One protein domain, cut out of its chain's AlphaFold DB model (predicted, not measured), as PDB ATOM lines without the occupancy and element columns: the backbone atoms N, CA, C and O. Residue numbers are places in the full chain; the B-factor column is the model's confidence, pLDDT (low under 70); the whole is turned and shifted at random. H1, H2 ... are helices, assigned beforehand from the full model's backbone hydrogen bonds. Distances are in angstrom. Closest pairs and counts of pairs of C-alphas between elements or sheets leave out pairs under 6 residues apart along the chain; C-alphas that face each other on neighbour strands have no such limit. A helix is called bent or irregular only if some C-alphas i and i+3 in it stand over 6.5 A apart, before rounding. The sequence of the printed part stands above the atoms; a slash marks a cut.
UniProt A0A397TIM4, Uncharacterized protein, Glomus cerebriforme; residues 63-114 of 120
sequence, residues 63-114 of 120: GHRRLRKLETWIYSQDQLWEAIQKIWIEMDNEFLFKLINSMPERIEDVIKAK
ATOM      1  N   GLY A  63     153.856 207.680 175.192       56.25
ATOM      2  CA  GLY A  63     154.254 206.574 176.069       56.25
ATOM      3  C   GLY A  63     154.549 205.270 175.317       56.25
ATOM      4  O   GLY A  63     155.509 204.584 175.643       56.25
ATOM      5  N   HIS A  64     153.842 204.964 174.224       59.50
ATOM      6  CA  HIS A  64     154.045 203.732 173.448       59.50
ATOM      7  C   HIS A  64     155.397 203.705 172.706       59.50
ATOM      8  O   HIS A  64     155.962 202.633 172.467       59.50
ATOM      9  N   ARG A  65     155.957 204.867 172.334       63.00
ATOM     10  CA  ARG A  65     157.309 204.936 171.746       63.00
ATOM     11  C   ARG A  65     158.396 204.663 172.787       63.00
ATOM     12  O   ARG A  65     159.399 204.051 172.442       63.00
ATOM     13  N   ARG A  66     158.195 205.107 174.032       68.56
ATOM     14  CA  ARG A  66     159.135 204.895 175.144       68.56
ATOM     15  C   ARG A  66     159.026 203.482 175.720       68.56
ATOM     16  O   ARG A  66     160.058 202.871 175.942       68.56
ATOM     17  N   LEU A  67     157.820 202.913 175.792       68.12
ATOM     18  CA  LEU A  67     157.603 201.498 176.130       68.12
ATOM     19  C   LEU A  67     158.372 200.555 175.198       68.12
ATOM     20  O   LEU A  67     158.987 199.607 175.654       68.12
ATOM     21  N   ARG A  68     158.400 200.847 173.891       68.38
ATOM     22  CA  ARG A  68     159.171 200.062 172.910       68.38
ATOM     23  C   ARG A  68     160.692 200.148 173.074       68.38
ATOM     24  O   ARG A  68     161.390 199.356 172.457       68.38
ATOM     25  N   LYS A  69     161.190 201.139 173.818       72.00
ATOM     26  CA  LYS A  69     162.613 201.277 174.151       72.00
ATOM     27  C   LYS A  69     162.971 200.592 175.466       72.00
ATOM     28  O   LYS A  69     164.155 200.508 175.769       72.00
ATOM     29  N   LEU A  70     161.982 200.160 176.251       71.62
ATOM     30  CA  LEU A  70     162.257 199.359 177.432       71.62
ATOM     31  C   LEU A  70     162.773 197.994 176.981       71.62
ATOM     32  O   LEU A  70     162.241 197.390 176.053       71.62
ATOM     33  N   GLU A  71     163.818 197.527 177.651       70.25
ATOM     34  CA  GLU A  71     164.397 196.200 177.431       70.25
ATOM     35  C   GLU A  71     163.488 195.090 177.986       70.25
ATOM     36  O   GLU A  71     163.538 193.941 177.551       70.25
ATOM     37  N   THR A  72     162.602 195.440 178.923       76.62
ATOM     38  CA  THR A  72     161.675 194.510 179.558       76.62
ATOM     39  C   THR A  72     160.464 194.227 178.676       76.62
ATOM     40  O   THR A  72     159.749 195.124 178.225       76.62
ATOM     41  N   TRP A  73     160.199 192.942 178.460       73.50
ATOM     42  CA  TRP A  73     159.008 192.506 177.746       73.50
ATOM     43  C   TRP A  73     157.793 192.515 178.678       73.50
ATOM     44  O   TRP A  73     157.837 191.973 179.781       73.50
ATOM     45  N   ILE A  74     156.707 193.137 178.224       79.75
ATOM     46  CA  ILE A  74     155.478 193.333 178.998       79.75
ATOM     47  C   ILE A  74     154.444 192.308 178.532       79.75
ATOM     48  O   ILE A  74     154.082 192.292 177.354       79.75
ATOM     49  N   TYR A  75     153.966 191.462 179.446       80.56
ATOM     50  CA  TYR A  75     153.072 190.345 179.118       80.56
ATOM     51  C   TYR A  75     151.655 190.500 179.687       80.56
ATOM     52  O   TYR A  75     150.743 189.824 179.212       80.56
ATOM     53  N   SER A  76     151.443 191.389 180.666       87.75
ATOM     54  CA  SER A  76     150.131 191.631 181.283       87.75
ATOM     55  C   SER A  76     149.716 193.104 181.263       87.75
ATOM     56  O   SER A  76     150.538 194.009 181.100       87.75
ATOM     57  N   GLN A  77     148.413 193.347 181.435       81.12
ATOM     58  CA  GLN A  77     147.847 194.696 181.502       81.12
ATOM     59  C   GLN A  77     148.388 195.488 182.702       81.12
ATOM     60  O   GLN A  77     148.699 196.666 182.551       81.12
ATOM     61  N   ASP A  78     148.564 194.840 183.854       85.50
ATOM     62  CA  ASP A  78     149.088 195.497 185.057       85.50
ATOM     63  C   ASP A  78     150.555 195.894 184.878       85.50
ATOM     64  O   ASP A  78     150.940 197.022 185.167       85.50
ATOM     65  N   GLN A  79     151.370 195.012 184.287       82.12
ATOM     66  CA  GLN A  79     152.763 195.328 183.952       82.12
ATOM     67  C   GLN A  79     152.861 196.496 182.966       82.12
ATOM     68  O   GLN A  79     153.756 197.334 183.074       82.12
ATOM     69  N   LEU A  80     151.940 196.560 182.001       83.69
ATOM     70  CA  LEU A  80     151.867 197.671 181.061       83.69
ATOM     71  C   LEU A  80     151.536 198.979 181.776       83.69
ATOM     72  O   LEU A  80     152.143 200.007 181.483       83.69
ATOM     73  N   TRP A  81     150.578 198.935 182.697       86.56
ATOM     74  CA  TRP A  81     150.148 200.092 183.466       86.56
ATOM     75  C   TRP A  81     151.286 200.659 184.317       86.56
ATOM     76  O   TRP A  81     151.601 201.841 184.196       86.56
ATOM     77  N   GLU A  82     151.973 199.803 185.073       87.94
ATOM     78  CA  GLU A  82     153.141 200.172 185.884       87.94
ATOM     79  C   GLU A  82     154.267 200.772 185.033       87.94
ATOM     80  O   GLU A  82     154.821 201.827 185.350       87.94
ATOM     81  N   ALA A  83     154.572 200.152 183.889       86.44
ATOM     82  CA  ALA A  83     155.596 200.656 182.981       86.44
ATOM     83  C   ALA A  83     155.239 202.043 182.418       86.44
ATOM     84  O   ALA A  83     156.108 202.908 182.297       86.44
ATOM     85  N   ILE A  84     153.964 202.280 182.089       85.94
ATOM     86  CA  ILE A  84     153.492 203.590 181.623       85.94
ATOM     87  C   ILE A  84     153.597 204.628 182.736       85.94
ATOM     88  O   ILE A  84     154.084 205.728 182.472       85.94
ATOM     89  N   GLN A  85     153.163 204.296 183.953       87.50
ATOM     90  CA  GLN A  85     153.242 205.213 185.089       87.50
ATOM     91  C   GLN A  85     154.683 205.610 185.386       87.50
ATOM     92  O   GLN A  85     154.982 206.797 185.505       87.50
ATOM     93  N   LYS A  86     155.592 204.633 185.422       87.75
ATOM     94  CA  LYS A  86     157.014 204.885 185.633       87.75
ATOM     95  C   LYS A  86     157.591 205.803 184.557       87.75
ATOM     96  O   LYS A  86     158.195 206.817 184.890       87.75
ATOM     97  N   ILE A  87     157.333 205.504 183.280       87.25
ATOM     98  CA  ILE A  87     157.754 206.370 182.169       87.25
ATOM     99  C   ILE A  87     157.211 207.785 182.349       87.25
ATOM    100  O   ILE A  87     157.919 208.730 182.025       87.25
ATOM    101  N   TRP A  88     155.963 207.924 182.807       85.38
ATOM    102  CA  TRP A  88     155.315 209.216 182.999       85.38
ATOM    103  C   TRP A  88     155.989 210.045 184.096       85.38
ATOM    104  O   TRP A  88     156.243 211.227 183.889       85.38
ATOM    105  N   ILE A  89     156.309 209.418 185.230       87.31
ATOM    106  CA  ILE A  89     156.994 210.056 186.363       87.31
ATOM    107  C   ILE A  89     158.430 210.444 185.993       87.31
ATOM    108  O   ILE A  89     158.894 211.516 186.363       87.31
ATOM    109  N   GLU A  90     159.123 209.599 185.232       87.44
ATOM    110  CA  GLU A  90     160.492 209.854 184.770       87.44
ATOM    111  C   GLU A  90     160.569 210.875 183.623       87.44
ATOM    112  O   GLU A  90     161.662 211.211 183.163       87.44
ATOM    113  N   MET A  91     159.437 211.363 183.100       84.56
ATOM    114  CA  MET A  91     159.483 212.365 182.041       84.56
ATOM    115  C   MET A  91     159.981 213.696 182.579       84.56
ATOM    116  O   MET A  91     159.409 214.267 183.500       84.56
ATOM    117  N   ASP A  92     160.991 214.230 181.904       87.06
ATOM    118  CA  ASP A  92     161.484 215.570 182.166       87.06
ATOM    119  C   ASP A  92     160.384 216.632 181.982       87.06
ATOM    120  O   ASP A  92     159.686 216.681 180.958       87.06
ATOM    121  N   ASN A  93     160.256 217.499 182.983       86.81
ATOM    122  CA  ASN A  93     159.309 218.603 182.996       86.81
ATOM    123  C   ASN A  93     159.587 219.594 181.862       86.81
ATOM    124  O   ASN A  93     158.637 220.116 181.282       86.81
ATOM    125  N   GLU A  94     160.848 219.817 181.476       87.81
ATOM    126  CA  GLU A  94     161.167 220.714 180.355       87.81
ATOM    127  C   GLU A  94     160.553 220.215 179.042       87.81
ATOM    128  O   GLU A  94     159.989 220.983 178.254       87.81
ATOM    129  N   PHE A  95     160.587 218.898 178.825       85.94
ATOM    130  CA  PHE A  95     159.944 218.269 177.676       85.94
ATOM    131  C   PHE A  95     158.419 218.440 177.710       85.94
ATOM    132  O   PHE A  95     157.809 218.715 176.670       85.94
ATOM    133  N   LEU A  96     157.802 218.308 178.888       86.31
ATOM    134  CA  LEU A  96     156.366 218.529 179.071       86.31
ATOM    135  C   LEU A  96     155.972 219.976 178.772       86.31
ATOM    136  O   LEU A  96     155.048 220.205 177.989       86.31
ATOM    137  N   PHE A  97     156.710 220.945 179.315       90.19
ATOM    138  CA  PHE A  97     156.484 222.362 179.045       90.19
ATOM    139  C   PHE A  97     156.628 222.686 177.562       90.19
ATOM    140  O   PHE A  97     155.787 223.389 177.009       90.19
ATOM    141  N   LYS A  98     157.623 222.116 176.874       89.88
ATOM    142  CA  LYS A  98     157.773 222.287 175.423       89.88
ATOM    143  C   LYS A  98     156.545 221.800 174.652       89.88
ATOM    144  O   LYS A  98     156.115 222.468 173.713       89.88
ATOM    145  N   LEU A  99     155.964 220.661 175.041       87.62
ATOM    146  CA  LEU A  99     154.732 220.165 174.426       87.62
ATOM    147  C   LEU A  99     153.562 221.117 174.675       87.62
ATOM    148  O   LEU A  99     152.899 221.503 173.714       87.62
ATOM    149  N   ILE A 100     153.345 221.505 175.934       91.38
ATOM    150  CA  ILE A 100     152.258 222.406 176.342       91.38
ATOM    151  C   ILE A 100     152.359 223.733 175.588       91.38
ATOM    152  O   ILE A 100     151.394 224.156 174.958       91.38
ATOM    153  N   ASN A 101     153.545 224.337 175.567       91.56
ATOM    154  CA  ASN A 101     153.781 225.622 174.913       91.56
ATOM    155  C   ASN A 101     153.598 225.547 173.390       91.56
ATOM    156  O   ASN A 101     153.199 226.531 172.782       91.56
ATOM    157  N   SER A 102     153.834 224.383 172.773       92.56
ATOM    158  CA  SER A 102     153.599 224.180 171.336       92.56
ATOM    159  C   SER A 102     152.136 223.899 170.970       92.56
ATOM    160  O   SER A 102     151.794 223.873 169.787       92.56
ATOM    161  N   MET A 103     151.255 223.649 171.947       93.62
ATOM    162  CA  MET A 103     149.872 223.272 171.654       93.62
ATOM    163  C   MET A 103     149.061 224.344 170.914       93.62
ATOM    164  O   MET A 103     148.353 223.964 169.978       93.62
ATOM    165  N   PRO A 104     149.139 225.642 171.263       94.94
ATOM    166  CA  PRO A 104     148.403 226.678 170.543       94.94
ATOM    167  C   PRO A 104     148.728 226.695 169.043       94.94
ATOM    168  O   PRO A 104     147.818 226.634 168.220       94.94
ATOM    169  N   GLU A 105     150.015 226.647 168.686       91.62
ATOM    170  CA  GLU A 105     150.473 226.630 167.288       91.62
ATOM    171  C   GLU A 105     149.991 225.381 166.536       91.62
ATOM    172  O   GLU A 105     149.569 225.450 165.383       91.62
ATOM    173  N   ARG A 106     150.009 224.217 167.196       93.12
ATOM    174  CA  ARG A 106     149.499 222.964 166.616       93.12
ATOM    175  C   ARG A 106     148.011 223.040 166.313       93.12
ATOM    176  O   ARG A 106     147.574 222.549 165.276       93.12
ATOM    177  N   ILE A 107     147.235 223.619 167.228       91.88
ATOM    178  CA  ILE A 107     145.791 223.790 167.057       91.88
ATOM    179  C   ILE A 107     145.522 224.742 165.894       91.88
ATOM    180  O   ILE A 107     144.687 224.434 165.044       91.88
ATOM    181  N   GLU A 108     146.259 225.846 165.806       93.75
ATOM    182  CA  GLU A 108     146.143 226.793 164.698       93.75
ATOM    183  C   GLU A 108     146.453 226.132 163.346       93.75
ATOM    184  O   GLU A 108     145.668 226.254 162.401       93.75
ATOM    185  N   ASP A 109     147.523 225.337 163.271       92.94
ATOM    186  CA  ASP A 109     147.873 224.569 162.073       92.94
ATOM    187  C   ASP A 109     146.759 223.579 161.677       92.94
ATOM    188  O   ASP A 109     146.436 223.444 160.494       92.94
ATOM    189  N   VAL A 110     146.125 222.909 162.647       92.00
ATOM    190  CA  VAL A 110     145.007 221.979 162.398       92.00
ATOM    191  C   VAL A 110     143.760 222.715 161.910       92.00
ATOM    192  O   VAL A 110     143.101 222.247 160.977       92.00
ATOM    193  N   ILE A 111     143.442 223.870 162.502       93.31
ATOM    194  CA  ILE A 111     142.327 224.722 162.071       93.31
ATOM    195  C   ILE A 111     142.563 225.180 160.629       93.31
ATOM    196  O   ILE A 111     141.678 225.035 159.782       93.31
ATOM    197  N   LYS A 112     143.776 225.649 160.315       92.00
ATOM    198  CA  LYS A 112     144.172 226.070 158.966       92.00
ATOM    199  C   LYS A 112     144.087 224.927 157.955       92.00
ATOM    200  O   LYS A 112     143.600 225.125 156.843       92.00
ATOM    201  N   ALA A 113     144.503 223.726 158.349       92.44
ATOM    202  CA  ALA A 113     144.395 222.519 157.536       92.44
ATOM    203  C   ALA A 113     142.965 221.950 157.469       92.44
ATOM    204  O   ALA A 113     142.745 220.963 156.767       92.44
ATOM    205  N   LYS A 114     141.994 222.530 158.195       91.38
ATOM    206  CA  LYS A 114     140.615 222.031 158.330       91.38
ATOM    207  C   LYS A 114     140.559 220.559 158.760       91.38
ATOM    208  O   LYS A 114     139.788 219.771 158.219       91.38
TER     209      LYS A 114
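AT A GLANCE: This is residues 63 to 114 of the 120 residues of an uncharacterized protein of Glomus cerebriforme (UniProt A0A397TIM4). What shape do these atoms make? A wide, open V of two helical arms, H2 and the bent H3, joined at residues 90 to 92; little H1 packs on H2 inside one arm, and residues 92 to 114 stick out free. What is it built of? The printed part has 52 residues with three named helices, H1, H2 and H3 in chain order, and no named strand; its class is all helix. How spread is it? It is only just extended, close to loose, with a radius of gyration of the C-alphas of 15.2 A and spans of 42 by 25 by 17 A.

IN THESE COORDINATES: Where does the first helix begin? H1, residues 63 to 67, begins at C-alpha 63, (154.254, 206.574, 176.069). What follows? H2, residues 77 to 89, is 18.5 A long. Is H3 straight? H3, residues 93 to 112, was assigned as one helix by its hydrogen bonds but is bent: C-alphas 101 and 104 are 7.0 A apart. Its arms are H3a, residues 93 to 101, 12.0 A, and H3b, residues 104 to 112, 12.3 A, ending at C-alpha 112, (144.172, 226.070, 158.966).

HOW THE PARTS SIT: What touches? H1 touches residues 83 to 88 of H2; the closest C-alphas, of Gly 63 and Ile 84, are 6.4 A apart. How do the arms stand? H3a and H3b stand at a steep tilt of 36 degrees, only just past shallow. Both are apart from H1 and H2. Are the backbones well formed? Each O i to N i+4 pair in H1, H2, H3a and H3b is within hydrogen-bond range.

THE WHOLE: How large is it? The farthest C-alphas, of Tyr 75 and Lys 112, are 42.0 A apart. Are there cuts or long links? The printed part has no cut; H1 to H2 is a short link and H2 to H3 a tight one. Where is confidence low? Residues 63 to 68 have pLDDT under 70; the mean of the printed part is 84.1.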